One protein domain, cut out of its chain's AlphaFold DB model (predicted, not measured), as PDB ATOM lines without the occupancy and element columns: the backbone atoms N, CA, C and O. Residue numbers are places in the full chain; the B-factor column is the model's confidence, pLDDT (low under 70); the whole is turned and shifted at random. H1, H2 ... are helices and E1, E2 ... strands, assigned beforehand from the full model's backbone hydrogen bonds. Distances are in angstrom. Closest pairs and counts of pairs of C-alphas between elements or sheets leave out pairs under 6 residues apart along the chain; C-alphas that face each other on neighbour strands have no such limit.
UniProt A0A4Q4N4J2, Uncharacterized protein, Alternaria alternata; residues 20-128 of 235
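This is residues 20 to 128 of the 235 residues of an uncharacterized protein of Alternaria alternata (UniProt A0A4Q4N4J2). With little regular structure, a small twisted sheet, E3 E4 E5 E6, sits toward one end; E1 and E2 with H1 lie toward the other, H2 beyond. The printed part has 109 residues, 41 in six named strands then two named helices, class mixed. It is loose, radius of gyration of the C-alphas 17.2 A, spanning 50 by 36 by 22 A.

E3 is residues 43 to 46, E4 51 to 55, E5 76 to 80, E6 85 to 87. E1, 20 to 22, begins at C-alpha (104.934, 159.772, 160.559); E2 is 27 to 30, H1 101 to 108, H2 120 to 128, ending at (118.198, 151.020, 176.939).

E3 to E6 form a meander, antiparallel neighbours in chain order; N 45 and O 53, 2.9 A, are within hydrogen-bond range. The closest C-alphas of E2 and H1, Thr 29 and Ser 102, are 6.9 A apart. Every O i to N i+4 pair is within range in H2, 3 of 4 in H1.

The printed part has no cut; the link E4 to E5, 20 residues, is long. Residues 34 to 35 and 110 to 111 have pLDDT under 70.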
ATOM      1  N   ILE A  20     104.265 159.669 159.261       83.50
ATOM      2  CA  ILE A  20     104.934 159.772 160.559       83.50
ATOM      3  C   ILE A  20     105.669 158.465 160.820       83.50
ATOM      4  O   ILE A  20     105.051 157.399 160.836       83.50
ATOM      5  N   LEU A  21     106.971 158.555 161.082       85.75
ATOM      6  CA  LEU A  21     107.765 157.446 161.599       85.75
ATOM      7  C   LEU A  21     107.719 157.433 163.125       85.75
ATOM      8  O   LEU A  21     108.225 158.333 163.787       85.75
ATOM      9  N   SER A  22     107.142 156.388 163.703       83.50
ATOM     10  CA  SER A  22     107.150 156.197 165.153       83.50
ATOM     11  C   SER A  22     108.454 155.542 165.623       83.50
ATOM     12  O   SER A  22     108.874 154.535 165.065       83.50
ATOM     13  N   LEU A  23     109.081 156.072 166.680       86.00
ATOM     14  CA  LEU A  23     110.272 155.488 167.321       86.00
ATOM     15  C   LEU A  23     110.008 155.193 168.806       86.00
ATOM     16  O   LEU A  23     109.437 156.063 169.476       86.00
ATOM     17  N   PRO A  24     110.418 154.020 169.333       84.31
ATOM     18  CA  PRO A  24     111.282 153.003 168.711       84.31
ATOM     19  C   PRO A  24     110.549 151.913 167.901       84.31
ATOM     20  O   PRO A  24     111.169 150.923 167.530       84.31
ATOM     21  N   ALA A  25     109.256 152.064 167.607       83.31
ATOM     22  CA  ALA A  25     108.501 151.035 166.881       83.31
ATOM     23  C   ALA A  25     108.889 150.885 165.392       83.31
ATOM     24  O   ALA A  25     108.544 149.883 164.774       83.31
ATOM     25  N   PHE A  26     109.568 151.876 164.807       85.00
ATOM     26  CA  PHE A  26     109.925 151.972 163.383       85.00
ATOM     27  C   PHE A  26     108.746 151.756 162.422       85.00
ATOM     28  O   PHE A  26     108.903 151.208 161.333       85.00
ATOM     29  N   ARG A  27     107.544 152.202 162.806       83.62
ATOM     30  CA  ARG A  27     106.346 152.081 161.963       83.62
ATOM     31  C   ARG A  27     105.992 153.404 161.312       83.62
ATOM     32  O   ARG A  27     105.768 154.393 162.017       83.62
ATOM     33  N   TRP A  28     105.885 153.375 159.986       85.31
ATOM     34  CA  TRP A  28     105.324 154.453 159.184       85.31
ATOM     35  C   TRP A  28     103.807 154.470 159.296       85.31
ATOM     36  O   TRP A  28     103.143 153.441 159.186       85.31
ATOM     37  N   THR A  29     103.262 155.657 159.523       83.69
ATOM     38  CA  THR A  29     101.827 155.885 159.648       83.69
ATOM     39  C   THR A  29     101.420 156.988 158.698       83.69
ATOM     40  O   THR A  29     101.959 158.091 158.777       83.69
ATOM     41  N   LYS A  30     100.473 156.693 157.807       82.88
ATOM     42  CA  LYS A  30      99.865 157.706 156.949       82.88
ATOM     43  C   LYS A  30      99.089 158.693 157.818       82.88
ATOM     44  O   LYS A  30      98.334 158.280 158.699       82.88
ATOM     45  N   THR A  31      99.297 159.983 157.601       77.94
ATOM     46  CA  THR A  31      98.570 161.023 158.332       77.94
ATOM     47  C   THR A  31      97.238 161.334 157.662       77.94
ATOM     48  O   THR A  31      97.049 161.066 156.477       77.94
ATOM     49  N   SER A  32      96.315 161.914 158.427       76.19
ATOM     50  CA  SER A  32      95.056 162.468 157.923       76.19
ATOM     51  C   SER A  32      95.214 163.907 157.424       76.19
ATOM     52  O   SER A  32      94.242 164.653 157.410       76.19
ATOM     53  N   PHE A  33      96.437 164.325 157.085       73.31
ATOM     54  CA  PHE A  33      96.706 165.693 156.676       73.31
ATOM     55  C   PHE A  33      96.029 165.949 155.327       73.31
ATOM     56  O   PHE A  33      96.425 165.395 154.304       73.31
ATOM     57  N   THR A  34      94.975 166.757 155.338       68.25
ATOM     58  CA  THR A  34      94.264 167.194 154.135       68.25
ATOM     59  C   THR A  34      94.679 168.615 153.794       68.25
ATOM     60  O   THR A  34      94.841 169.430 154.704       68.25
ATOM     61  N   ASN A  35      94.799 168.926 152.503       69.00
ATOM     62  CA  ASN A  35      95.102 170.272 152.006       69.00
ATOM     63  C   ASN A  35      96.434 170.829 152.529       69.00
ATOM     64  O   ASN A  35      96.523 172.006 152.871       69.00
ATOM     65  N   TYR A  36      97.463 169.985 152.641       77.12
ATOM     66  CA  TYR A  36      98.809 170.471 152.911       77.12
ATOM     67  C   TYR A  36      99.459 170.944 151.608       77.12
ATOM     68  O   TYR A  36      99.644 170.113 150.720       77.12
ATOM     69  N   PRO A  37      99.867 172.220 151.501       79.50
ATOM     70  CA  PRO A  37     100.701 172.706 150.407       79.50
ATOM     71  C   PRO A  37     101.908 171.806 150.155       79.50
ATOM     72  O   PRO A  37     102.794 171.693 151.011       79.50
ATOM     73  N   ARG A  38     101.966 171.159 148.987       78.75
ATOM     74  CA  ARG A  38     103.078 170.269 148.642       78.75
ATOM     75  C   ARG A  38     104.365 171.076 148.547       78.75
ATOM     76  O   ARG A  38     104.470 172.011 147.755       78.75
ATOM     77  N   ARG A  39     105.367 170.718 149.356       80.50
ATOM     78  CA  ARG A  39     106.647 171.438 149.408       80.50
ATOM     79  C   ARG A  39     107.831 170.509 149.581       80.50
ATOM     80  O   ARG A  39     107.840 169.651 150.459       80.50
ATOM     81  N   VAL A  40     108.879 170.754 148.806       79.81
ATOM     82  CA  VAL A  40     110.203 170.150 148.989       79.81
ATOM     83  C   VAL A  40     111.162 171.145 149.630       79.81
ATOM     84  O   VAL A  40     110.930 172.348 149.589       79.81
ATOM     85  N   LEU A  41     112.242 170.651 150.243       80.19
ATOM     86  CA  LEU A  41     113.318 171.461 150.848       80.19
ATOM     87  C   LEU A  41     112.906 172.373 152.020       80.19
ATOM     88  O   LEU A  41     113.731 173.124 152.542       80.19
ATOM     89  N   MET A  42     111.671 172.255 152.493       84.31
ATOM     90  CA  MET A  42     111.167 172.955 153.667       84.31
ATOM     91  C   MET A  42     111.872 172.495 154.951       84.31
ATOM     92  O   MET A  42     112.323 171.351 155.074       84.31
ATOM     93  N   LYS A  43     111.942 173.387 155.939       85.62
ATOM     94  CA  LYS A  43     112.401 173.076 157.297       85.62
ATOM     95  C   LYS A  43     111.265 173.310 158.270       85.62
ATOM     96  O   LYS A  43     110.590 174.322 158.140       85.62
ATOM     97  N   CYS A  44     111.103 172.441 159.268       86.25
ATOM     98  CA  CYS A  44     110.293 172.796 160.427       86.25
ATOM     99  C   CYS A  44     110.977 172.473 161.740       86.25
ATOM    100  O   CYS A  44     111.743 171.516 161.858       86.25
ATOM    101  N   ASN A  45     110.641 173.288 162.727       88.88
ATOM    102  CA  ASN A  45     111.140 173.208 164.083       88.88
ATOM    103  C   ASN A  45     109.952 173.170 165.045       88.88
ATOM    104  O   ASN A  45     108.913 173.774 164.782       88.88
ATOM    105  N   SER A  46     110.100 172.471 166.170       89.06
ATOM    106  CA  SER A  46     109.104 172.554 167.241       89.06
ATOM    107  C   SER A  46     109.088 173.970 167.821       89.06
ATOM    108  O   SER A  46     110.141 174.518 168.139       89.06
ATOM    109  N   ALA A  47     107.893 174.538 167.967       87.56
ATOM    110  CA  ALA A  47     107.666 175.881 168.497       87.56
ATOM    111  C   ALA A  47     107.134 175.862 169.944       87.56
ATOM    112  O   ALA A  47     106.554 176.840 170.419       87.56
ATOM    113  N   GLY A  48     107.319 174.735 170.639       84.81
ATOM    114  CA  GLY A  48     106.727 174.478 171.948       84.81
ATOM    115  C   GLY A  48     105.299 173.935 171.859       84.81
ATOM    116  O   GLY A  48     104.670 173.943 170.799       84.81
ATOM    117  N   ASN A  49     104.799 173.433 172.993       90.19
ATOM    118  CA  ASN A  49     103.475 172.812 173.094       90.19
ATOM    119  C   ASN A  49     103.272 171.750 171.997       90.19
ATOM    120  O   ASN A  49     104.186 170.969 171.727       90.19
ATOM    121  N   ASN A  50     102.095 171.684 171.381       91.69
ATOM    122  CA  ASN A  50     101.791 170.789 170.269       91.69
ATOM    123  C   ASN A  50     102.013 171.421 168.880       91.69
ATOM    124  O   ASN A  50     101.480 170.893 167.904       91.69
ATOM    125  N   GLN A  51     102.794 172.501 168.748       91.94
ATOM    126  CA  GLN A  51     102.978 173.201 167.470       91.94
ATOM    127  C   GLN A  51     104.397 173.062 166.898       91.94
ATOM    128  O   GLN A  51     105.402 173.034 167.614       91.94
ATOM    129  N   ALA A  52     104.482 173.005 165.572       90.81
ATOM    130  CA  ALA A  52     105.719 173.131 164.813       90.81
ATOM    131  C   ALA A  52     105.586 174.264 163.792       90.81
ATOM    132  O   ALA A  52     104.533 174.433 163.182       90.81
ATOM    133  N   ILE A  53     106.656 175.033 163.614       91.25
ATOM    134  CA  ILE A  53     106.738 176.107 162.627       91.25
ATOM    135  C   ILE A  53     107.608 175.627 161.479       91.25
ATOM    136  O   ILE A  53     108.761 175.239 161.685       91.25
ATOM    137  N   CYS A  54     107.042 175.658 160.282       89.06
ATOM    138  CA  CYS A  54     107.679 175.312 159.032       89.06
ATOM    139  C   CYS A  54     107.940 176.567 158.199       89.06
ATOM    140  O   CYS A  54     107.087 177.442 158.102       89.06
ATOM    141  N   THR A  55     109.102 176.641 157.561       89.44
ATOM    142  CA  THR A  55     109.515 177.790 156.750       89.44
ATOM    143  C   THR A  55     110.103 177.344 155.420       89.44
ATOM    144  O   THR A  55     110.866 176.368 155.360       89.44
ATOM    145  N   GLY A  56     109.807 178.123 154.382       85.25
ATOM    146  CA  GLY A  56     110.364 177.966 153.046       85.25
ATOM    147  C   GLY A  56     109.867 176.718 152.323       85.25
ATOM    148  O   GLY A  56     108.726 176.282 152.478       85.25
ATOM    149  N   GLY A  57     110.764 176.146 151.527       84.12
ATOM    150  CA  GLY A  57     110.446 175.085 150.586       84.12
ATOM    151  C   GLY A  57     109.889 175.610 149.266       84.12
ATOM    152  O   GLY A  57     109.650 176.802 149.100       84.12
ATOM    153  N   GLN A  58     109.745 174.708 148.305       82.12
ATOM    154  CA  GLN A  58     109.309 175.014 146.943       82.12
ATOM    155  C   GLN A  58     108.233 174.027 146.523       82.12
ATOM    156  O   GLN A  58     108.282 172.866 146.934       82.12
ATOM    157  N   ASN A  59     107.293 174.472 145.691       82.38
ATOM    158  CA  ASN A  59     106.343 173.563 145.068       82.38
ATOM    159  C   ASN A  59     107.103 172.656 144.075       82.38
ATOM    160  O   ASN A  59     107.654 173.176 143.101       82.38
ATOM    161  N   PRO A  60     107.151 171.331 144.304       78.06
ATOM    162  CA  PRO A  60     107.863 170.399 143.428       78.06
ATOM    163  C   PRO A  60     107.260 170.262 142.025       78.06
ATOM    164  O   PRO A  60     107.935 169.756 141.136       78.06
ATOM    165  N   ASP A  61     106.009 170.677 141.819       78.88
ATOM    166  CA  ASP A  61     105.308 170.573 140.536       78.88
ATOM    167  C   ASP A  61     105.448 171.842 139.674       78.88
ATOM    168  O   ASP A  61     104.960 171.878 138.544       78.88
ATOM    169  N   SER A  62     106.112 172.888 140.181       81.00
ATOM    170  CA  SER A  62     106.306 174.145 139.456       81.00
ATOM    171  C   SER A  62     107.687 174.237 138.813       81.00
ATOM    172  O   SER A  62     108.710 174.096 139.477       81.00
ATOM    173  N   ASN A  63     107.712 174.587 137.525       79.50
ATOM    174  CA  ASN A  63     108.943 174.879 136.782       79.50
ATOM    175  C   ASN A  63     109.517 176.276 137.094       79.50
ATOM    176  O   ASN A  63     110.640 176.585 136.704       79.50
ATOM    177  N   ALA A  64     108.751 177.131 137.781       81.88
ATOM    178  CA  ALA A  64     109.150 178.482 138.172       81.88
ATOM    179  C   ALA A  64     108.695 178.781 139.615       81.88
ATOM    180  O   ALA A  64     107.865 179.667 139.836       81.88
ATOM    181  N   PRO A  65     109.223 178.054 140.619       74.75
ATOM    182  CA  PRO A  65     108.705 178.083 141.989       74.75
ATOM    183  C   PRO A  65     108.834 179.451 142.677       74.75
ATOM    184  O   PRO A  65     108.148 179.705 143.659       74.75
ATOM    185  N   TYR A  66     109.686 180.336 142.157       77.56
ATOM    186  CA  TYR A  66     109.962 181.668 142.705       77.56
ATOM    187  C   TYR A  66     108.944 182.740 142.285       77.56
ATOM    188  O   TYR A  66     108.890 183.794 142.907       77.56
ATOM    189  N   ASN A  67     108.154 182.483 141.235       80.19
ATOM    190  CA  ASN A  67     107.209 183.451 140.661       80.19
ATOM    191  C   ASN A  67     105.757 183.197 141.092       80.19
ATOM    192  O   ASN A  67     104.831 183.775 140.524       80.19
ATOM    193  N   MET A  68     105.542 182.302 142.056       78.94
ATOM    194  CA  MET A  68     104.213 181.933 142.529       78.94
ATOM    195  C   MET A  68     103.927 182.563 143.886       78.94
ATOM    196  O   MET A  68     104.812 182.656 144.736       78.94
ATOM    197  N   THR A  69     102.672 182.951 144.099       85.00
ATOM    198  CA  THR A  69     102.188 183.345 145.422       85.00
ATOM    199  C   THR A  69     102.298 182.161 146.378       85.00
ATOM    200  O   THR A  69     101.908 181.043 146.041       85.00
ATOM    201  N   ASP A  70     102.833 182.406 147.573       84.88
ATOM    202  CA  ASP A  70     102.951 181.383 148.607       84.88
ATOM    203  C   ASP A  70     101.552 180.961 149.108       84.88
ATOM    204  O   ASP A  70     100.735 181.800 149.483       84.88
ATOM    205  N   GLU A  71     101.263 179.655 149.097       82.44
ATOM    206  CA  GLU A  71      99.986 179.087 149.570       82.44
ATOM    207  C   GLU A  71      99.781 179.226 151.091       82.44
ATOM    208  O   GLU A  71      98.664 179.087 151.590       82.44
ATOM    209  N   TRP A  72     100.846 179.488 151.851       83.81
ATOM    210  CA  TRP A  72     100.750 179.856 153.254       83.81
ATOM    211  C   TRP A  72     100.532 181.355 153.378       83.81
ATOM    212  O   TRP A  72     101.332 182.157 152.900       83.81
ATOM    213  N   SER A  73      99.491 181.727 154.121       76.75
ATOM    214  CA  SER A  73      99.051 183.115 154.319       76.75
ATOM    215  C   SER A  73     100.152 184.083 154.773       76.75
ATOM    216  O   SER A  73     100.042 185.282 154.536       76.75
ATOM    217  N   GLN A  74     101.215 183.583 155.412       82.38
ATOM    218  CA  GLN A  74     102.352 184.376 155.893       82.38
ATOM    219  C   GLN A  74     103.715 183.868 155.389       82.38
ATOM    220  O   GLN A  74     104.746 184.205 155.968       82.38
ATOM    221  N   GLY A  75     103.747 182.991 154.378       85.75
ATOM    222  CA  GLY A  75     104.977 182.301 153.953       85.75
ATOM    223  C   GLY A  75     105.580 181.379 155.026       85.75
ATOM    224  O   GLY A  75     106.700 180.878 154.892       85.75
ATOM    225  N   VAL A  76     104.834 181.139 156.106       89.62
ATOM    226  CA  VAL A  76     105.200 180.299 157.246       89.62
ATOM    227  C   VAL A  76     104.022 179.388 157.564       89.62
ATOM    228  O   VAL A  76     102.885 179.840 157.679       89.62
ATOM    229  N   GLY A  77     104.301 178.099 157.712       88.94
ATOM    230  CA  GLY A  77     103.306 177.079 157.996       88.94
ATOM    231  C   GLY A  77     103.332 176.734 159.471       88.94
ATOM    232  O   GLY A  77     104.381 176.380 160.009       88.94
ATOM    233  N   VAL A  78     102.183 176.794 160.134       91.38
ATOM    234  CA  VAL A  78     102.057 176.342 161.521       91.38
ATOM    235  C   VAL A  78     101.343 175.004 161.534       91.38
ATOM    236  O   VAL A  78     100.211 174.892 161.080       91.38
ATOM    237  N   ILE A  79     101.996 173.972 162.056       88.69
ATOM    238  CA  ILE A  79     101.458 172.613 162.103       88.69
ATOM    239  C   ILE A  79     101.103 172.256 163.542       88.69
ATOM    240  O   ILE A  79     101.954 172.286 164.430       88.69
ATOM    241  N   ASP A  80      99.857 171.847 163.764       89.88
ATOM    242  CA  ASP A  80      99.450 171.122 164.965       89.88
ATOM    243  C   ASP A  80      99.926 169.675 164.843       89.88
ATOM    244  O   ASP A  80      99.442 168.898 164.024       89.88
ATOM    245  N   THR A  81     100.900 169.313 165.664       87.62
ATOM    246  CA  THR A  81     101.554 168.002 165.648       87.62
ATOM    247  C   THR A  81     100.752 166.906 166.349       87.62
ATOM    248  O   THR A  81     101.107 165.735 166.211       87.62
ATOM    249  N   THR A  82      99.690 167.248 167.086       88.75
ATOM    250  CA  THR A  82      98.783 166.285 167.734       88.75
ATOM    251  C   THR A  82      97.662 165.887 166.787       88.75
ATOM    252  O   THR A  82      97.436 164.697 166.573       88.75
ATOM    253  N   ASN A  83      96.998 166.874 166.189       88.56
ATOM    254  CA  ASN A  83      95.931 166.637 165.212       88.56
ATOM    255  C   ASN A  83      96.464 166.414 163.794       88.56
ATOM    256  O   ASN A  83      95.723 165.958 162.929       88.56
ATOM    257  N   VAL A  84      97.750 166.698 163.572       84.88
ATOM    258  CA  VAL A  84      98.437 166.562 162.283       84.88
ATOM    259  C   VAL A  84      97.719 167.375 161.205       84.88
ATOM    260  O   VAL A  84      97.236 166.843 160.209       84.88
ATOM    261  N   ALA A  85      97.610 168.679 161.459       86.56
ATOM    262  CA  ALA A  85      96.862 169.616 160.629       86.56
ATOM    263  C   ALA A  85      97.572 170.970 160.525       86.56
ATOM    264  O   ALA A  85      98.249 171.397 161.466       86.56
ATOM    265  N   LEU A  86      97.384 171.658 159.397       86.81
ATOM    266  CA  LEU A  86      97.843 173.031 159.208       86.81
ATOM    267  C   LEU A  86      96.932 173.972 160.005       86.81
ATOM    268  O   LEU A  86      95.735 173.727 160.159       86.81
ATOM    269  N   LYS A  87      97.520 175.028 160.550       88.50
ATOM    270  CA  LYS A  87      96.853 176.087 161.297       88.50
ATOM    271  C   LYS A  87      97.153 177.421 160.633       88.50
ATOM    272  O   LYS A  87      98.245 177.617 160.104       88.50
ATOM    273  N   ASP A  88      96.215 178.349 160.769       87.44
ATOM    274  CA  ASP A  88      96.330 179.699 160.208       87.44
ATOM    275  C   ASP A  88      97.320 180.589 160.976       87.44
ATOM    276  O   ASP A  88      97.675 181.669 160.512       87.44
ATOM    277  N   GLY A  89      97.775 180.151 162.158       90.31
ATOM    278  CA  GLY A  89      98.710 180.912 162.975       90.31
ATOM    279  C   GLY A  89      99.225 180.178 164.212       90.31
ATOM    280  O   GLY A  89      98.750 179.103 164.598       90.31
ATOM    281  N   TYR A  90     100.235 180.782 164.836       92.75
ATOM    282  CA  TYR A  90     100.845 180.308 166.076       92.75
ATOM    283  C   TYR A  90      99.978 180.650 167.295       92.75
ATOM    284  O   TYR A  90      99.396 181.730 167.363       92.75
ATOM    285  N   ASN A  91      99.917 179.748 168.278       94.06
ATOM    286  CA  ASN A  91      99.174 179.938 169.519       94.06
ATOM    287  C   ASN A  91     100.059 179.595 170.731       94.06
ATOM    288  O   ASN A  91     100.236 178.434 171.095       94.06
ATOM    289  N   ALA A  92     100.558 180.620 171.423       94.12
ATOM    290  CA  ALA A  92     101.401 180.441 172.607       94.12
ATOM    291  C   ALA A  92     100.714 179.649 173.742       94.12
ATOM    292  O   ALA A  92     101.385 178.994 174.538       94.12
ATOM    293  N   SER A  93      99.381 179.674 173.799       95.25
ATOM    294  CA  SER A  93      98.563 178.959 174.786       95.25
ATOM    295  C   SER A  93      98.079 177.593 174.288       95.25
ATOM    296  O   SER A  93      97.156 177.021 174.870       95.25
ATOM    297  N   ALA A  94      98.657 177.063 173.206       93.38
ATOM    298  CA  ALA A  94      98.278 175.756 172.691       93.38
ATOM    299  C   ALA A  94      98.531 174.635 173.726       93.38
ATOM    300  O   ALA A  94      99.453 174.739 174.540       93.38
ATOM    301  N   PRO A  95      97.740 173.548 173.713       92.62
ATOM    302  CA  PRO A  95      97.912 172.448 174.657       92.62
ATOM    303  C   PRO A  95      99.288 171.784 174.554       92.62
ATOM    304  O   PRO A  95      99.915 171.758 173.494       92.62
ATOM    305  N   LEU A  96      99.728 171.160 175.649       91.56
ATOM    306  CA  LEU A  96     100.930 170.328 175.633       91.56
ATOM    307  C   LEU A  96     100.830 169.233 174.566       91.56
ATOM    308  O   LEU A  96      99.762 168.666 174.328       91.56
ATOM    309  N   TYR A  97     101.971 168.906 173.956       88.50
ATOM    310  CA  TYR A  97     102.038 167.859 172.946       88.50
ATOM    311  C   TYR A  97     101.508 166.524 173.468       88.50
ATOM    312  O   TYR A  97     102.035 165.943 174.422       88.50
ATOM    313  N   ILE A  98     100.530 165.993 172.744       89.38
ATOM    314  CA  ILE A  98     100.099 164.604 172.841       89.38
ATOM    315  C   ILE A  98     100.379 163.949 171.493       89.38
ATOM    316  O   ILE A  98     100.182 164.550 170.436       89.38
ATOM    317  N   ALA A  99     100.862 162.708 171.514       86.06
ATOM    318  CA  ALA A  99     101.102 162.001 170.265       86.06
ATOM    319  C   ALA A  99      99.795 161.775 169.490       86.06
ATOM    320  O   ALA A  99      98.787 161.445 170.122       86.06
ATOM    321  N   PRO A 100      99.829 161.872 168.149       87.12
ATOM    322  CA  PRO A 100      98.672 161.608 167.307       87.12
ATOM    323  C   PRO A 100      98.026 160.264 167.608       87.12
ATOM    324  O   PRO A 100      98.711 159.290 167.940       87.12
ATOM    325  N   GLU A 101      96.711 160.191 167.435       87.19
ATOM    326  CA  GLU A 101      95.927 158.991 167.739       87.19
ATOM    327  C   GLU A 101      96.438 157.752 166.992       87.19
ATOM    328  O   GLU A 101      96.580 156.668 167.561       87.19
ATOM    329  N   SER A 102      96.820 157.934 165.730       83.12
ATOM    330  CA  SER A 102      97.382 156.878 164.891       83.12
ATOM    331  C   SER A 102      98.691 156.305 165.460       83.12
ATOM    332  O   SER A 102      98.897 155.090 165.459       83.12
ATOM    333  N   VAL A 103      99.533 157.157 166.052       84.75
ATOM    334  CA  VAL A 103     100.766 156.755 166.739       84.75
ATOM    335  C   VAL A 103     100.449 156.114 168.087       84.75
ATOM    336  O   VAL A 103     101.022 155.080 168.424       84.75
ATOM    337  N   ARG A 104      99.523 156.677 168.871       86.94
ATOM    338  CA  ARG A 104      99.109 156.101 170.164       86.94
ATOM    339  C   ARG A 104      98.610 154.668 170.014       86.94
ATOM    340  O   ARG A 104      98.993 153.816 170.812       86.94
ATOM    341  N   ARG A 105      97.834 154.390 168.965       85.69
ATOM    342  CA  ARG A 105      97.330 153.048 168.654       85.69
ATOM    343  C   ARG A 105      98.449 152.033 168.419       85.69
ATOM    344  O   ARG A 105      98.340 150.901 168.875       85.69
ATOM    345  N   ILE A 106      99.548 152.436 167.774       81.62
ATOM    346  CA  ILE A 106     100.729 151.572 167.604       81.62
ATOM    347  C   ILE A 106     101.297 151.164 168.967       81.62
ATOM    348  O   ILE A 106     101.561 149.985 169.194       81.62
ATOM    349  N   TYR A 107     101.435 152.124 169.881       81.75
ATOM    350  CA  TYR A 107     101.997 151.887 171.212       81.75
ATOM    351  C   TYR A 107     101.053 151.136 172.160       81.75
ATOM    352  O   TYR A 107     101.527 150.457 173.068       81.75
ATOM    353  N   ALA A 108      99.737 151.208 171.944       85.44
ATOM    354  CA  ALA A 108      98.756 150.457 172.729       85.44
ATOM    355  C   ALA A 108      98.885 148.934 172.532       85.44
ATOM    356  O   ALA A 108      98.680 148.168 173.471       85.44
ATOM    357  N   ASN A 109      99.313 148.493 171.345       75.50
ATOM    358  CA  ASN A 109      99.385 147.078 170.971       75.50
ATOM    359  C   ASN A 109     100.609 146.326 171.539       75.50
ATOM    360  O   ASN A 109     100.896 145.220 171.093       75.50
ATOM    361  N   ARG A 110     101.350 146.911 172.496       69.00
ATOM    362  CA  ARG A 110     102.534 146.351 173.198       69.00
ATOM    363  C   ARG A 110     103.729 145.899 172.335       69.00
ATOM    364  O   ARG A 110     104.787 145.624 172.894       69.00
ATOM    365  N   ASN A 111     103.633 145.928 171.008       67.12
ATOM    366  CA  ASN A 111     104.753 145.707 170.087       67.12
ATOM    367  C   ASN A 111     105.560 146.999 169.902       67.12
ATOM    368  O   ASN A 111     105.448 147.694 168.894       67.12
ATOM    369  N   LEU A 112     106.333 147.343 170.934       75.81
ATOM    370  CA  LEU A 112     107.111 148.585 171.013       75.81
ATOM    371  C   LEU A 112     108.328 148.609 170.085       75.81
ATOM    372  O   LEU A 112     108.818 149.692 169.769       75.81
ATOM    373  N   PHE A 113     108.807 147.435 169.681       81.94
ATOM    374  CA  PHE A 113     110.036 147.249 168.923       81.94
ATOM    375  C   PHE A 113     109.788 146.316 167.730       81.94
ATOM    376  O   PHE A 113     108.891 145.469 167.797       81.94
ATOM    377  N   PRO A 114     110.556 146.462 166.640       81.56
ATOM    378  CA  PRO A 114     110.516 145.532 165.521       81.56
ATOM    379  C   PRO A 114     110.947 144.129 165.968       81.56
ATOM    380  O   PRO A 114     111.701 143.968 166.927       81.56
ATOM    381  N   THR A 115     110.479 143.104 165.255       79.62
ATOM    382  CA  THR A 115     110.793 141.694 165.553       79.62
ATOM    383  C   THR A 115     112.266 141.349 165.341       79.62
ATOM    384  O   THR A 115     112.767 140.418 165.964       79.62
ATOM    385  N   GLY A 116     112.972 142.111 164.502       81.94
ATOM    386  CA  GLY A 116     114.404 141.972 164.273       81.94
ATOM    387  C   GLY A 116     115.072 143.335 164.147       81.94
ATOM    388  O   GLY A 116     114.602 144.201 163.409       81.94
ATOM    389  N   PHE A 117     116.178 143.514 164.863       84.88
ATOM    390  CA  PHE A 117     117.127 144.594 164.611       84.88
ATOM    391  C   PHE A 117     118.273 144.054 163.758       84.88
ATOM    392  O   PHE A 117     118.677 142.907 163.931       84.88
ATOM    393  N   ALA A 118     118.815 144.888 162.869       85.94
ATOM    394  CA  ALA A 118     119.956 144.509 162.033       85.94
ATOM    395  C   ALA A 118     121.238 144.249 162.850       85.94
ATOM    396  O   ALA A 118     122.082 143.466 162.429       85.94
ATOM    397  N   SER A 119     121.379 144.882 164.019       89.44
ATOM    398  CA  SER A 119     122.469 144.617 164.957       89.44
ATOM    399  C   SER A 119     121.994 144.692 166.407       89.44
ATOM    400  O   SER A 119     121.040 145.405 166.739       89.44
ATOM    401  N   GLN A 120     122.691 143.964 167.280       86.81
ATOM    402  CA  GLN A 120     122.421 143.980 168.717       86.81
ATOM    403  C   GLN A 120     122.741 145.348 169.337       86.81
ATOM    404  O   GLN A 120     122.013 145.815 170.202       86.81
ATOM    405  N   GLU A 121     123.758 146.043 168.831       86.81
ATOM    406  CA  GLU A 121     124.137 147.385 169.288       86.81
ATOM    407  C   GLU A 121     123.010 148.404 169.073       86.81
ATOM    408  O   GLU A 121     122.682 149.186 169.963       86.81
ATOM    409  N   VAL A 122     122.363 148.374 167.900       85.81
ATOM    410  CA  VAL A 122     121.233 149.261 167.595       85.81
ATOM    411  C   VAL A 122     120.038 148.912 168.480       85.81
ATOM    412  O   VAL A 122     119.398 149.814 169.023       85.81
ATOM    413  N   LYS A 123     119.763 147.618 168.674       85.69
ATOM    414  CA  LYS A 123     118.725 147.154 169.604       85.69
ATOM    415  C   LYS A 123     118.960 147.703 171.010       85.69
ATOM    416  O   LYS A 123     118.061 148.322 171.582       85.69
ATOM    417  N   ASP A 124     120.178 147.558 171.522       87.06
ATOM    418  CA  ASP A 124     120.558 148.007 172.857       87.06
ATOM    419  C   ASP A 124     120.418 149.522 173.006       87.06
ATOM    420  O   ASP A 124     119.954 149.986 174.048       87.06
ATOM    421  N   ILE A 125     120.748 150.306 171.973       86.12
ATOM    422  CA  ILE A 125     120.528 151.757 171.980       86.12
ATOM    423  C   ILE A 125     119.043 152.062 172.194       86.12
ATOM    424  O   ILE A 125     118.709 152.816 173.102       86.12
ATOM    425  N   PHE A 126     118.131 151.477 171.415       83.75
ATOM    426  CA  PHE A 126     116.707 151.823 171.501       83.75
ATOM    427  C   PHE A 126     115.997 151.238 172.729       83.75
ATOM    428  O   PHE A 126     115.109 151.887 173.292       83.75
ATOM    429  N   GLU A 127     116.389 150.048 173.181       83.44
ATOM    430  CA  GLU A 127     115.816 149.416 174.372       83.44
ATOM    431  C   GLU A 127     116.317 150.078 175.665       83.44
ATOM    432  O   GLU A 127     115.517 150.364 176.564       83.44
ATOM    433  N   ASN A 128     117.613 150.401 175.749       81.75
ATOM    434  CA  ASN A 128     118.198 151.020 176.939       81.75
ATOM    435  C   ASN A 128     118.005 152.540 176.992       81.75
ATOM    436  O   ASN A 128     118.000 153.095 178.086       81.75
TER     437      ASN A 128